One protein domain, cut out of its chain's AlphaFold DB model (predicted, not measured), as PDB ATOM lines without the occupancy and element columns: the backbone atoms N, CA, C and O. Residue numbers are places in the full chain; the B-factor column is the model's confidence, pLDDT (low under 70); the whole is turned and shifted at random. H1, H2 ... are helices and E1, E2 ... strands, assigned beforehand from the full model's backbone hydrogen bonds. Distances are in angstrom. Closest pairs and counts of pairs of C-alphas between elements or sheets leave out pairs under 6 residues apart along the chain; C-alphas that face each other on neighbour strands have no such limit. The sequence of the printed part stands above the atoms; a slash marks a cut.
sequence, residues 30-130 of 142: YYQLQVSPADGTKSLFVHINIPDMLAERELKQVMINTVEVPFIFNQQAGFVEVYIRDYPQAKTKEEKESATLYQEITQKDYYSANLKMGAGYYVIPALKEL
ATOM      1  N   TYR A  30     422.157 423.589 587.724       91.94
ATOM      2  CA  TYR A  30     423.544 423.207 587.522       91.94
ATOM      3  C   TYR A  30     423.913 421.978 588.351       91.94
ATOM      4  O   TYR A  30     423.228 421.625 589.312       91.94
ATOM      5  N   TYR A  31     425.012 421.331 587.979       92.81
ATOM      6  CA  TYR A  31     425.638 420.279 588.767       92.81
ATOM      7  C   TYR A  31     427.129 420.545 588.957       92.81
ATOM      8  O   TYR A  31     427.757 421.244 588.162       92.81
ATOM      9  N   GLN A  32     427.699 419.957 590.001       91.81
ATOM     10  CA  GLN A  32     429.130 419.973 590.260       91.81
ATOM     11  C   GLN A  32     429.575 418.624 590.822       91.81
ATOM     12  O   GLN A  32     428.986 418.103 591.774       91.81
ATOM     13  N   LEU A  33     430.645 418.073 590.252       91.19
ATOM     14  CA  LEU A  33     431.358 416.931 590.814       91.19
ATOM     15  C   LEU A  33     432.535 417.441 591.643       91.19
ATOM     16  O   LEU A  33     433.335 418.245 591.174       91.19
ATOM     17  N   GLN A  34     432.653 416.967 592.878       88.88
ATOM     18  CA  GLN A  34     433.748 417.321 593.776       88.88
ATOM     19  C   GLN A  34     434.477 416.061 594.231       88.88
ATOM     20  O   GLN A  34     433.855 415.021 594.455       88.88
ATOM     21  N   VAL A  35     435.797 416.161 594.385       86.44
ATOM     22  CA  VAL A  35     436.639 415.101 594.948       86.44
ATOM     23  C   VAL A  35     437.397 415.672 596.137       86.44
ATOM     24  O   VAL A  35     438.165 416.619 596.000       86.44
ATOM     25  N   SER A  36     437.184 415.088 597.310       78.50
ATOM     26  CA  SER A  36     437.901 415.413 598.536       78.50
ATOM     27  C   SER A  36     439.344 414.902 598.442       78.50
ATOM     28  O   SER A  36     439.556 413.689 598.339       78.50
ATOM     29  N   PRO A  37     440.360 415.779 598.516       74.12
ATOM     30  CA  PRO A  37     441.758 415.363 598.437       74.12
ATOM     31  C   PRO A  37     442.231 414.605 599.688       74.12
ATOM     32  O   PRO A  37     443.233 413.899 599.628       74.12
ATOM     33  N   ALA A  38     441.531 414.739 600.819       77.25
ATOM     34  CA  ALA A  38     441.937 414.141 602.092       77.25
ATOM     35  C   ALA A  38     441.682 412.627 602.157       77.25
ATOM     36  O   ALA A  38     442.455 411.892 602.767       77.25
ATOM     37  N   ASP A  39     440.590 412.162 601.549       76.25
ATOM     38  CA  ASP A  39     440.118 410.777 601.651       76.25
ATOM     39  C   ASP A  39     439.673 410.179 600.304       76.25
ATOM     40  O   ASP A  39     439.235 409.031 600.251       76.25
ATOM     41  N   GLY A  40     439.796 410.935 599.208       75.44
ATOM     42  CA  GLY A  40     439.384 410.515 597.869       75.44
ATOM     43  C   GLY A  40     437.870 410.427 597.685       75.44
ATOM     44  O   GLY A  40     437.417 409.922 596.655       75.44
ATOM     45  N   THR A  41     437.077 410.893 598.657       83.81
ATOM     46  CA  THR A  41     435.618 410.855 598.561       83.81
ATOM     47  C   THR A  41     435.147 411.702 597.390       83.81
ATOM     48  O   THR A  41     435.552 412.854 597.257       83.81
ATOM     49  N   LYS A  42     434.236 411.167 596.581       91.06
ATOM     50  CA  LYS A  42     433.566 411.917 595.523       91.06
ATOM     51  C   LYS A  42     432.164 412.330 595.953       91.06
ATOM     52  O   LYS A  42     431.493 411.603 596.681       91.06
ATOM     53  N   SER A  43     431.697 413.474 595.484       92.38
ATOM     54  CA  SER A  43     430.319 413.916 595.683       92.38
ATOM     55  C   SER A  43     429.775 414.609 594.449       92.38
ATOM     56  O   SER A  43     430.518 415.213 593.679       92.38
ATOM     57  N   LEU A  44     428.466 414.497 594.275       94.44
ATOM     58  CA  LEU A  44     427.681 415.188 593.273       94.44
ATOM     59  C   LEU A  44     426.760 416.158 594.004       94.44
ATOM     60  O   LEU A  44     425.969 415.748 594.856       94.44
ATOM     61  N   PHE A  45     426.860 417.427 593.640       94.81
ATOM     62  CA  PHE A  45     425.910 418.455 594.027       94.81
ATOM     63  C   PHE A  45     425.091 418.857 592.805       94.81
ATOM     64  O   PHE A  45     425.646 419.027 591.720       94.81
ATOM     65  N   VAL A  46     423.780 418.993 592.971       94.94
ATOM     66  CA  VAL A  46     422.873 419.503 591.943       94.94
ATOM     67  C   VAL A  46     421.985 420.563 592.571       94.94
ATOM     68  O   VAL A  46     421.394 420.333 593.624       94.94
ATOM     69  N   HIS A  47     421.853 421.692 591.889       94.69
ATOM     70  CA  HIS A  47     420.987 422.798 592.277       94.69
ATOM     71  C   HIS A  47     420.052 423.131 591.131       94.69
ATOM     72  O   HIS A  47     420.487 423.249 589.985       94.69
ATOM     73  N   ILE A  48     418.770 423.299 591.428       93.12
ATOM     74  CA  ILE A  48     417.745 423.587 590.430       93.12
ATOM     75  C   ILE A  48     416.838 424.691 590.959       93.12
ATOM     76  O   ILE A  48     416.184 424.529 591.989       93.12
ATOM     77  N   ASN A  49     416.746 425.788 590.216       92.12
ATOM     78  CA  ASN A  49     415.773 426.837 590.468       92.12
ATOM     79  C   ASN A  49     414.385 426.377 590.005       92.12
ATOM     80  O   ASN A  49     414.215 425.754 588.953       92.12
ATOM     81  N   ILE A  50     413.381 426.692 590.811       89.12
ATOM     82  CA  ILE A  50     411.978 426.447 590.517       89.12
ATOM     83  C   ILE A  50     411.400 427.739 589.941       89.12
ATOM     84  O   ILE A  50     411.404 428.752 590.637       89.12
ATOM     85  N   PRO A  51     410.866 427.721 588.709       85.44
ATOM     86  CA  PRO A  51     410.175 428.878 588.156       85.44
ATOM     87  C   PRO A  51     409.043 429.344 589.080       85.44
ATOM     88  O   PRO A  51     408.290 428.509 589.584       85.44
ATOM     89  N   ASP A  52     408.856 430.658 589.235       84.62
ATOM     90  CA  ASP A  52     407.847 431.247 590.135       84.62
ATOM     91  C   ASP A  52     406.442 430.656 589.935       84.62
ATOM     92  O   ASP A  52     405.717 430.382 590.890       84.62
ATOM     93  N   MET A  53     406.074 430.355 588.685       84.31
ATOM     94  CA  MET A  53     404.791 429.727 588.329       84.31
ATOM     95  C   MET A  53     404.576 428.319 588.925       84.31
ATOM     96  O   MET A  53     403.460 427.794 588.893       84.31
ATOM     97  N   LEU A  54     405.635 427.683 589.430       84.56
ATOM     98  CA  LEU A  54     405.622 426.375 590.086       84.56
ATOM     99  C   LEU A  54     405.925 426.460 591.592       84.56
ATOM    100  O   LEU A  54     405.782 425.442 592.266       84.56
ATOM    101  N   ALA A  55     406.291 427.629 592.131       79.12
ATOM    102  CA  ALA A  55     406.755 427.791 593.515       79.12
ATOM    103  C   ALA A  55     405.694 427.438 594.576       79.12
ATOM    104  O   ALA A  55     406.017 426.971 595.667       79.12
ATOM    105  N   GLU A  56     404.409 427.598 594.255       82.81
ATOM    106  CA  GLU A  56     403.305 427.240 595.157       82.81
ATOM    107  C   GLU A  56     402.942 425.745 595.120       82.81
ATOM    108  O   GLU A  56     402.110 425.282 595.903       82.81
ATOM    109  N   ARG A  57     403.536 424.961 594.209       84.62
ATOM    110  CA  ARG A  57     403.241 423.529 594.087       84.62
ATOM    111  C   ARG A  57     404.090 422.711 595.060       84.62
ATOM    112  O   ARG A  57     405.266 422.977 595.271       84.62
ATOM    113  N   GLU A  58     403.496 421.647 595.589       90.00
ATOM    114  CA  GLU A  58     404.196 420.662 596.416       90.00
ATOM    115  C   GLU A  58     405.189 419.848 595.567       90.00
ATOM    116  O   GLU A  58     404.779 419.165 594.619       90.00
ATOM    117  N   LEU A  59     406.480 419.885 595.917       92.94
ATOM    118  CA  LEU A  59     407.495 419.011 595.329       92.94
ATOM    119  C   LEU A  59     407.408 417.617 595.957       92.94
ATOM    120  O   LEU A  59     407.568 417.458 597.165       92.94
ATOM    121  N   LYS A  60     407.168 416.603 595.124       94.25
ATOM    122  CA  LYS A  60     406.962 415.216 595.570       94.25
ATOM    123  C   LYS A  60     408.142 414.299 595.302       94.25
ATOM    124  O   LYS A  60     408.287 413.296 595.987       94.25
ATOM    125  N   GLN A  61     408.912 414.582 594.257       96.00
ATOM    126  CA  GLN A  61     409.958 413.690 593.770       96.00
ATOM    127  C   GLN A  61     410.954 414.481 592.929       96.00
ATOM    128  O   GLN A  61     410.543 415.334 592.134       96.00
ATOM    129  N   VAL A  62     412.233 414.139 593.058       96.19
ATOM    130  CA  VAL A  62     413.308 414.606 592.181       96.19
ATOM    131  C   VAL A  62     413.985 413.385 591.581       96.19
ATOM    132  O   VAL A  62     414.367 412.461 592.298       96.19
ATOM    133  N   MET A  63     414.126 413.382 590.262       96.25
ATOM    134  CA  MET A  63     414.945 412.413 589.550       96.25
ATOM    135  C   MET A  63     416.091 413.135 588.865       96.25
ATOM    136  O   MET A  63     415.853 414.102 588.140       96.25
ATOM    137  N   ILE A  64     417.310 412.638 589.050       95.69
ATOM    138  CA  ILE A  64     418.473 413.036 588.255       95.69
ATOM    139  C   ILE A  64     418.746 411.912 587.266       95.69
ATOM    140  O   ILE A  64     418.846 410.744 587.644       95.69
ATOM    141  N   ASN A  65     418.815 412.251 585.982       93.75
ATOM    142  CA  ASN A  65     418.776 411.300 584.878       93.75
ATOM    143  C   ASN A  65     417.521 410.419 584.953       93.75
ATOM    144  O   ASN A  65     416.429 410.843 584.575       93.75
ATOM    145  N   THR A  66     417.665 409.198 585.460       92.38
ATOM    146  CA  THR A  66     416.568 408.239 585.655       92.38
ATOM    147  C   THR A  66     416.512 407.695 587.081       92.38
ATOM    148  O   THR A  66     415.818 406.713 587.324       92.38
ATOM    149  N   VAL A  67     417.263 408.299 588.003       95.50
ATOM    150  CA  VAL A  67     417.442 407.834 589.380       95.50
ATOM    151  C   VAL A  67     416.718 408.795 590.315       95.50
ATOM    152  O   VAL A  67     416.955 410.002 590.270       95.50
ATOM    153  N   GLU A  68     415.820 408.271 591.146       96.56
ATOM    154  CA  GLU A  68     415.187 409.045 592.216       96.56
ATOM    155  C   GLU A  68     416.194 409.311 593.334       96.56
ATOM    156  O   GLU A  68     416.909 408.407 593.765       96.56
ATOM    157  N   VAL A  69     416.251 410.557 593.798       95.88
ATOM    158  CA  VAL A  69     417.263 411.012 594.754       95.88
ATOM    159  C   VAL A  69     416.634 411.714 595.954       95.88
ATOM    160  O   VAL A  69     415.589 412.355 595.815       95.88
ATOM    161  N   PRO A  70     417.278 411.653 597.132       95.44
ATOM    162  CA  PRO A  70     416.942 412.545 598.231       95.44
ATOM    163  C   PRO A  70     417.236 414.000 597.848       95.44
ATOM    164  O   PRO A  70     418.189 414.287 597.123       95.44
ATOM    165  N   PHE A  71     416.422 414.920 598.359       95.69
ATOM    166  CA  PHE A  71     416.513 416.340 598.036       95.69
ATOM    167  C   PHE A  71     416.147 417.221 599.232       95.69
ATOM    168  O   PHE A  71     415.435 416.800 600.145       95.69
ATOM    169  N   ILE A  72     416.605 418.469 599.191       95.25
ATOM    170  CA  ILE A  72     416.185 419.551 600.082       95.25
ATOM    171  C   ILE A  72     415.434 420.566 599.230       95.25
ATOM    172  O   ILE A  72     415.981 421.094 598.266       95.25
ATOM    173  N   PHE A  73     414.178 420.842 599.577       93.94
ATOM    174  CA  PHE A  73     413.363 421.828 598.875       93.94
ATOM    175  C   PHE A  73     413.209 423.097 599.707       93.94
ATOM    176  O   PHE A  73     412.604 423.065 600.780       93.94
ATOM    177  N   ASN A  74     413.716 424.218 599.196       91.44
ATOM    178  CA  ASN A  74     413.493 425.527 599.788       91.44
ATOM    179  C   ASN A  74     412.432 426.283 598.986       91.44
ATOM    180  O   ASN A  74     412.728 426.990 598.024       91.44
ATOM    181  N   GLN A  75     411.179 426.142 599.414       87.06
ATOM    182  CA  GLN A  75     410.043 426.770 598.745       87.06
ATOM    183  C   GLN A  75     410.109 428.307 598.766       87.06
ATOM    184  O   GLN A  75     409.715 428.941 597.795       87.06
ATOM    185  N   GLN A  76     410.618 428.911 599.846       85.94
ATOM    186  CA  GLN A  76     410.691 430.373 599.978       85.94
ATOM    187  C   GLN A  76     411.728 430.988 599.038       85.94
ATOM    188  O   GLN A  76     411.510 432.074 598.511       85.94
ATOM    189  N   ALA A  77     412.853 430.300 598.846       86.38
ATOM    190  CA  ALA A  77     413.925 430.743 597.963       86.38
ATOM    191  C   ALA A  77     413.783 430.216 596.524       86.38
ATOM    192  O   ALA A  77     414.584 430.579 595.670       86.38
ATOM    193  N   GLY A  78     412.786 429.365 596.258       89.94
ATOM    194  CA  GLY A  78     412.485 428.875 594.918       89.94
ATOM    195  C   GLY A  78     413.559 427.955 594.348       89.94
ATOM    196  O   GLY A  78     413.872 428.053 593.167       89.94
ATOM    197  N   PHE A  79     414.136 427.057 595.151       92.56
ATOM    198  CA  PHE A  79     415.117 426.094 594.647       92.56
ATOM    199  C   PHE A  79     415.014 424.721 595.311       92.56
ATOM    200  O   PHE A  79     414.476 424.566 596.411       92.56
ATOM    201  N   VAL A  80     415.574 423.722 594.634       94.06
ATOM    202  CA  VAL A  80     415.818 422.386 595.167       94.06
ATOM    203  C   VAL A  80     417.292 422.017 595.026       94.06
ATOM    204  O   VAL A  80     417.912 422.265 593.992       94.06
ATOM    205  N   GLU A  81     417.832 421.399 596.070       95.31
ATOM    206  CA  GLU A  81     419.202 420.898 596.124       95.31
ATOM    207  C   GLU A  81     419.216 419.383 596.297       95.31
ATOM    208  O   GLU A  81     418.403 418.801 597.022       95.31
ATOM    209  N   VAL A  82     420.180 418.740 595.650       96.31
ATOM    210  CA  VAL A  82     420.487 417.320 595.791       96.31
ATOM    211  C   VAL A  82     421.971 417.198 596.088       96.31
ATOM    212  O   VAL A  82     422.810 417.748 595.374       96.31
ATOM    213  N   TYR A  83     422.296 416.430 597.123       94.94
ATOM    214  CA  TYR A  83     423.668 416.101 597.474       94.94
ATOM    215  C   TYR A  83     423.803 414.593 597.637       94.94
ATOM    216  O   TYR A  83     423.168 413.995 598.505       94.94
ATOM    217  N   ILE A  84     424.636 413.981 596.796       95.19
ATOM    218  CA  ILE A  84     424.905 412.544 596.817       95.19
ATOM    219  C   ILE A  84     426.405 412.342 596.964       95.19
ATOM    220  O   ILE A  84     427.199 412.940 596.236       95.19
ATOM    221  N   ARG A  85     426.802 411.488 597.901       92.19
ATOM    222  CA  ARG A  85     428.204 411.243 598.219       92.19
ATOM    223  C   ARG A  85     428.541 409.784 597.948       92.19
ATOM    224  O   ARG A  85     427.810 408.885 598.353       92.19
ATOM    225  N   ASP A  86     429.656 409.561 597.268       91.62
ATOM    226  CA  ASP A  86     430.270 408.243 597.202       91.62
ATOM    227  C   ASP A  86     430.907 407.955 598.563       91.62
ATOM    228  O   ASP A  86     431.678 408.763 599.081       91.62
ATOM    229  N   TYR A  87     430.577 406.818 599.160       86.75
ATOM    230  CA  TYR A  87     431.155 406.372 600.423       86.75
ATOM    231  C   TYR A  87     432.005 405.125 600.147       86.75
ATOM    232  O   TYR A  87     431.499 404.006 600.270       86.75
ATOM    233  N   PRO A  88     433.309 405.271 599.828       79.69
ATOM    234  CA  PRO A  88     434.176 404.139 599.477       79.69
ATOM    235  C   PRO A  88     434.263 403.072 600.574       79.69
ATOM    236  O   PRO A  88     434.571 401.914 600.311       79.69
ATOM    237  N   GLN A  89     434.012 403.479 601.820       84.38
ATOM    238  CA  GLN A  89     434.027 402.636 603.011       84.38
ATOM    239  C   GLN A  89     432.667 402.669 603.722       84.38
ATOM    240  O   GLN A  89     432.625 402.775 604.946       84.38
ATOM    241  N   ALA A  90     431.563 402.628 602.967       85.88
ATOM    242  CA  ALA A  90     430.201 402.662 603.503       85.88
ATOM    243  C   ALA A  90     429.951 401.550 604.540       85.88
ATOM    244  O   ALA A  90     430.061 400.352 604.250       85.88
ATOM    245  N   LYS A  91     429.569 401.942 605.756       90.56
ATOM    246  CA  LYS A  91     429.290 401.047 606.889       90.56
ATOM    247  C   LYS A  91     427.800 400.957 607.174       90.56
ATOM    248  O   LYS A  91     427.323 399.867 607.499       90.56
ATOM    249  N   THR A  92     427.072 402.064 607.042       95.19
ATOM    250  CA  THR A  92     425.625 402.089 607.284       95.19
ATOM    251  C   THR A  92     424.833 401.741 606.028       95.19
ATOM    252  O   THR A  92     425.374 401.641 604.924       95.19
ATOM    253  N   LYS A  93     423.532 401.491 606.199       94.31
ATOM    254  CA  LYS A  93     422.633 401.236 605.072       94.31
ATOM    255  C   LYS A  93     422.485 402.498 604.218       94.31
ATOM    256  O   LYS A  93     422.597 402.409 603.002       94.31
ATOM    257  N   GLU A  94     422.326 403.650 604.860       90.88
ATOM    258  CA  GLU A  94     422.155 404.946 604.199       90.88
ATOM    259  C   GLU A  94     423.387 405.322 603.365       90.88
ATOM    260  O   GLU A  94     423.257 405.776 602.232       90.88
ATOM    261  N   GLU A  95     424.595 405.073 603.881       91.62
ATOM    262  CA  GLU A  95     425.843 405.317 603.146       91.62
ATOM    263  C   GLU A  95     425.953 404.430 601.899       91.62
ATOM    264  O   GLU A  95     426.377 404.892 600.841       91.62
ATOM    265  N   LYS A  96     425.543 403.157 601.999       93.56
ATOM    266  CA  LYS A  96     425.543 402.225 600.859       93.56
ATOM    267  C   LYS A  96     424.520 402.626 599.804       93.56
ATOM    268  O   LYS A  96     424.815 402.545 598.613       93.56
ATOM    269  N   GLU A  97     423.337 403.059 600.231       94.25
ATOM    270  CA  GLU A  97     422.300 403.575 599.336       94.25
ATOM    271  C   GLU A  97     422.790 404.838 598.623       94.25
ATOM    272  O   GLU A  97     422.734 404.898 597.400       94.25
ATOM    273  N   SER A  98     423.381 405.793 599.350       93.62
ATOM    274  CA  SER A  98     423.950 407.009 598.755       93.62
ATOM    275  C   SER A  98     425.065 406.701 597.747       93.62
ATOM    276  O   SER A  98     425.038 407.217 596.632       93.62
ATOM    277  N   ALA A  99     425.988 405.794 598.082       93.38
ATOM    278  CA  ALA A  99     427.049 405.371 597.169       93.38
ATOM    279  C   ALA A  99     426.496 404.673 595.913       93.38
ATOM    280  O   ALA A  99     426.995 404.890 594.810       93.38
ATOM    281  N   THR A 100     425.433 403.875 596.060       94.62
ATOM    282  CA  THR A 100     424.751 403.231 594.925       94.62
ATOM    283  C   THR A 100     424.125 404.280 594.007       94.62
ATOM    284  O   THR A 100     424.393 404.274 592.807       94.62
ATOM    285  N   LEU A 101     423.377 405.236 594.571       95.56
ATOM    286  CA  LEU A 101     422.797 406.352 593.815       95.56
ATOM    287  C   LEU A 101     423.881 407.152 593.084       95.56
ATOM    288  O   LEU A 101     423.720 407.465 591.906       95.56
ATOM    289  N   TYR A 102     425.005 407.445 593.751       94.94
ATOM    290  CA  TYR A 102     426.131 408.144 593.131       94.94
ATOM    291  C   TYR A 102     426.614 407.408 591.879       94.94
ATOM    292  O   TYR A 102     426.743 408.008 590.811       94.94
ATOM    293  N   GLN A 103     426.860 406.101 591.993       93.31
ATOM    294  CA  GLN A 103     427.341 405.286 590.880       93.31
ATOM    295  C   GLN A 103     426.322 405.217 589.739       93.31
ATOM    296  O   GLN A 103     426.699 405.401 588.587       93.31
ATOM    297  N   GLU A 104     425.040 405.004 590.034       94.75
ATOM    298  CA  GLU A 104     423.995 404.932 589.005       94.75
ATOM    299  C   GLU A 104     423.833 406.252 588.239       94.75
ATOM    300  O   GLU A 104     423.651 406.250 587.019       94.75
ATOM    301  N   ILE A 105     423.934 407.385 588.939       94.69
ATOM    302  CA  ILE A 105     423.818 408.709 588.328       94.69
ATOM    303  C   ILE A 105     425.052 409.029 587.474       94.69
ATOM    304  O   ILE A 105     424.907 409.479 586.338       94.69
ATOM    305  N   THR A 106     426.255 408.794 588.010       91.81
ATOM    306  CA  THR A 106     427.539 409.180 587.383       91.81
ATOM    307  C   THR A 106     428.011 408.239 586.271       91.81
ATOM    308  O   THR A 106     428.983 408.537 585.588       91.81
ATOM    309  N   GLN A 107     427.308 407.130 586.025       89.62
ATOM    310  CA  GLN A 107     427.518 406.262 584.856       89.62
ATOM    311  C   GLN A 107     427.006 406.861 583.530       89.62
ATOM    312  O   GLN A 107     427.092 406.206 582.490       89.62
ATOM    313  N   LYS A 108     426.412 408.059 583.550       86.25
ATOM    314  CA  LYS A 108     425.876 408.742 582.367       86.25
ATOM    315  C   LYS A 108     426.778 409.909 581.967       86.25
ATOM    316  O   LYS A 108     427.244 410.643 582.827       86.25
ATOM    317  N   ASP A 109     426.919 410.125 580.662       83.69
ATOM    318  CA  ASP A 109     427.736 411.215 580.100       83.69
ATOM    319  C   ASP A 109     427.027 412.582 580.104       83.69
ATOM    320  O   ASP A 109     427.611 413.594 579.726       83.69
ATOM    321  N   TYR A 110     425.748 412.623 580.486       85.00
ATOM    322  CA  TYR A 110     424.953 413.844 580.557       85.00
ATOM    323  C   TYR A 110     424.067 413.837 581.803       85.00
ATOM    324  O   TYR A 110     423.645 412.778 582.278       85.00
ATOM    325  N   TYR A 111     423.766 415.036 582.302       90.69
ATOM    326  CA  TYR A 111     422.918 415.248 583.469       90.69
ATOM    327  C   TYR A 111     421.631 415.961 583.073       90.69
ATOM    328  O   TYR A 111     421.649 417.020 582.454       90.69
ATOM    329  N   SER A 112     420.504 415.378 583.461       92.88
ATOM    330  CA  SER A 112     419.160 415.939 583.306       92.88
ATOM    331  C   SER A 112     418.404 415.821 584.623       92.88
ATOM    332  O   SER A 112     418.774 415.012 585.477       92.88
ATOM    333  N   ALA A 113     417.342 416.602 584.799       94.06
ATOM    334  CA  ALA A 113     416.497 416.505 585.979       94.06
ATOM    335  C   ALA A 113     415.014 416.466 585.621       94.06
ATOM    336  O   ALA A 113     414.560 417.056 584.640       94.06
ATOM    337  N   ASN A 114     414.240 415.774 586.448       93.38
ATOM    338  CA  ASN A 114     412.790 415.771 586.375       93.38
ATOM    339  C   ASN A 114     412.211 415.917 587.780       93.38
ATOM    340  O   ASN A 114     412.521 415.134 588.677       93.38
ATOM    341  N   LEU A 115     411.375 416.933 587.960       92.94
ATOM    342  CA  LEU A 115     410.752 417.278 589.223       92.94
ATOM    343  C   LEU A 115     409.254 417.028 589.116       92.94
ATOM    344  O   LEU A 115     408.580 417.536 588.216       92.94
ATOM    345  N   LYS A 116     408.707 416.280 590.069       92.44
ATOM    346  CA  LYS A 116     407.266 416.061 590.170       92.44
ATOM    347  C   LYS A 116     406.653 417.107 591.093       92.44
ATOM    348  O   LYS A 116     406.735 416.983 592.314       92.44
ATOM    349  N   MET A 117     406.009 418.107 590.499       88.81
ATOM    350  CA  MET A 117     405.370 419.227 591.199       88.81
ATOM    351  C   MET A 117     403.846 419.053 591.171       88.81
ATOM    352  O   MET A 117     403.191 419.264 590.143       88.81
ATOM    353  N   GLY A 118     403.252 418.653 592.298       86.31
ATOM    354  CA  GLY A 118     401.824 418.349 592.402       86.31
ATOM    355  C   GLY A 118     401.403 417.189 591.487       86.31
ATOM    356  O   GLY A 118     401.762 416.036 591.731       86.31
ATOM    357  N   ALA A 119     400.604 417.489 590.457       82.56
ATOM    358  CA  ALA A 119     400.161 416.526 589.438       82.56
ATOM    359  C   ALA A 119     400.960 416.606 588.118       82.56
ATOM    360  O   ALA A 119     400.730 415.794 587.220       82.56
ATOM    361  N   GLY A 120     401.868 417.580 587.990       83.94
ATOM    362  CA  GLY A 120     402.659 417.827 586.785       83.94
ATOM    363  C   GLY A 120     404.130 417.447 586.944       83.94
ATOM    364  O   GLY A 120     404.607 417.180 588.049       83.94
ATOM    365  N   TYR A 121     404.845 417.454 585.822       86.69
ATOM    366  CA  TYR A 121     406.291 417.246 585.764       86.69
ATOM    367  C   TYR A 121     406.960 418.478 585.176       86.69
ATOM    368  O   TYR A 121     406.477 418.999 584.172       86.69
ATOM    369  N   TYR A 122     408.067 418.891 585.781       88.00
ATOM    370  CA  TYR A 122     408.977 419.904 585.268       88.00
ATOM    371  C   TYR A 122     410.275 419.214 584.855       88.00
ATOM    372  O   TYR A 122     410.896 418.524 585.661       88.00
ATOM    373  N   VAL A 123     410.643 419.334 583.581       89.69
ATOM    374  CA  VAL A 123     411.770 418.601 582.993       89.69
ATOM    375  C   VAL A 123     412.850 419.580 582.580       89.69
ATOM    376  O   VAL A 123     412.583 420.486 581.803       89.69
ATOM    377  N   ILE A 124     414.067 419.326 583.047       90.56
ATOM    378  CA  ILE A 124     415.275 420.061 582.690       90.56
ATOM    379  C   ILE A 124     416.141 419.095 581.879       90.56
ATOM    380  O   ILE A 124     416.780 418.210 582.456       90.56
ATOM    381  N   PRO A 125     416.119 419.189 580.539       87.56
ATOM    382  CA  PRO A 125     416.739 418.189 579.674       87.56
ATOM    383  C   PRO A 125     418.272 418.190 579.754       87.56
ATOM    384  O   PRO A 125     418.882 417.171 579.436       87.56
ATOM    385  N   ALA A 126     418.880 419.293 580.204       89.06
ATOM    386  CA  ALA A 126     420.316 419.413 580.419       89.06
ATOM    387  C   ALA A 126     420.621 420.348 581.602       89.06
ATOM    388  O   ALA A 126     420.205 421.507 581.611       89.06
ATOM    389  N   LEU A 127     421.356 419.842 582.591       91.00
ATOM    390  CA  LEU A 127     421.938 420.632 583.675       91.00
ATOM    391  C   LEU A 127     423.296 421.182 583.233       91.00
ATOM    392  O   LEU A 127     424.076 420.477 582.593       91.00
ATOM    393  N   LYS A 128     423.591 422.433 583.595       89.88
ATOM    394  CA  LYS A 128     424.889 423.048 583.304       89.88
ATOM    395  C   LYS A 128     425.948 422.538 584.284       89.88
ATOM    396  O   LYS A 128     425.708 422.525 585.486       89.88
ATOM    397  N   GLU A 129     427.126 422.164 583.800       88.44
ATOM    398  CA  GLU A 129     428.262 421.918 584.692       88.44
ATOM    399  C   GLU A 129     428.761 423.248 585.255       88.44
ATOM    400  O   GLU A 129     429.018 424.196 584.507       88.44
ATOM    401  N   LEU A 130     428.868 423.336 586.578       85.81
ATOM    402  CA  LEU A 130     429.545 424.453 587.208       85.81
ATOM    403  C   LEU A 130     431.041 424.292 586.935       85.81
ATOM    404  O   LEU A 130     431.663 423.358 587.443       85.81
TER     405      LEU A 130
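What this domain is: This is residues 30 to 130 of the 142 residues of an uncharacterized protein of Bacteroidetes bacterium (UniProt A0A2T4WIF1). A four-stranded sheet, E1, E2, E5 and E4, is covered on one face by two parts side by side: helix H1 across one end of the strands, and the small sheet of E3, E6 and E7 over the other. The two sheets make a partial sandwich, only partly face to face with their strands crossed, and no named element covers the other face of the large sheet. The printed part has 101 residues with one named helix and seven named strands, in the order E1 E2 E3 E4 E5 H1 E6 E7; the class is mixed, helices and strands. The sheets run E1 - E2 - E5 - E4 and E3 - E6 - E7, both antiparallel. The whole is compact, with a radius of gyration of the C-alphas of 14.1 A, yet elongated in outline, spanning 42 by 27 by 24 A.

How they stand to each other: E1, residues 30 to 35, and E2, residues 42 to 49, form an antiparallel hairpin, with N 32 and O 45 2.8 A apart, within hydrogen-bond range. E5, residues 79 to 85, is antiparallel to E2, with N 46 and O 82 at 2.9 A. E4, residues 72 to 74, forms a hairpin with E5, with N 72 and O 81 at 2.8 A. H1, residues 93 to 106, is on this sheet at a height of 6.6 A over it, and runs across the strands at 68 degrees to E5 on the local plane. The closest C-alphas of E5 and H1 are those of Ile 84 and Tyr 102, 5.9 A apart. In H1 every O i to N i+4 pair is within hydrogen-bond range. In the other sheet, E3, residues 59 to 64, is antiparallel to E6, residues 113 to 117, with N 63 and O 114 at 2.9 A. E7, residues 120 to 124, forms a hairpin with E6, with N 115 and O 122 at 2.8 A. The sheets make a sandwich, two sheets face to face, their strands at 54 degrees. E3 and E5 are near each other, while E1 and E7 are apart.

Where its parts are: E1 begins at C-alpha 30, (423.544, 423.207, 587.522), and is 17.1 A long. E2 is the longest strand by residues, 23.8 A from first to last C-alpha; E5 measures 20.1 A and H1 20.0 A. H1 begins at C-alpha 93, (422.633, 401.236, 605.072), and E7 ends at C-alpha 124, (415.275, 420.061, 582.690).

The domain as a whole: The C-alphas farthest apart, those of Ala 38 and Ala 119, are 43.7 A apart. Residues 128 to 129 pair in parallel with residues 30 to 31 of E1. The printed part has no cut, no link is long, and no printed residue has a pLDDT under 70.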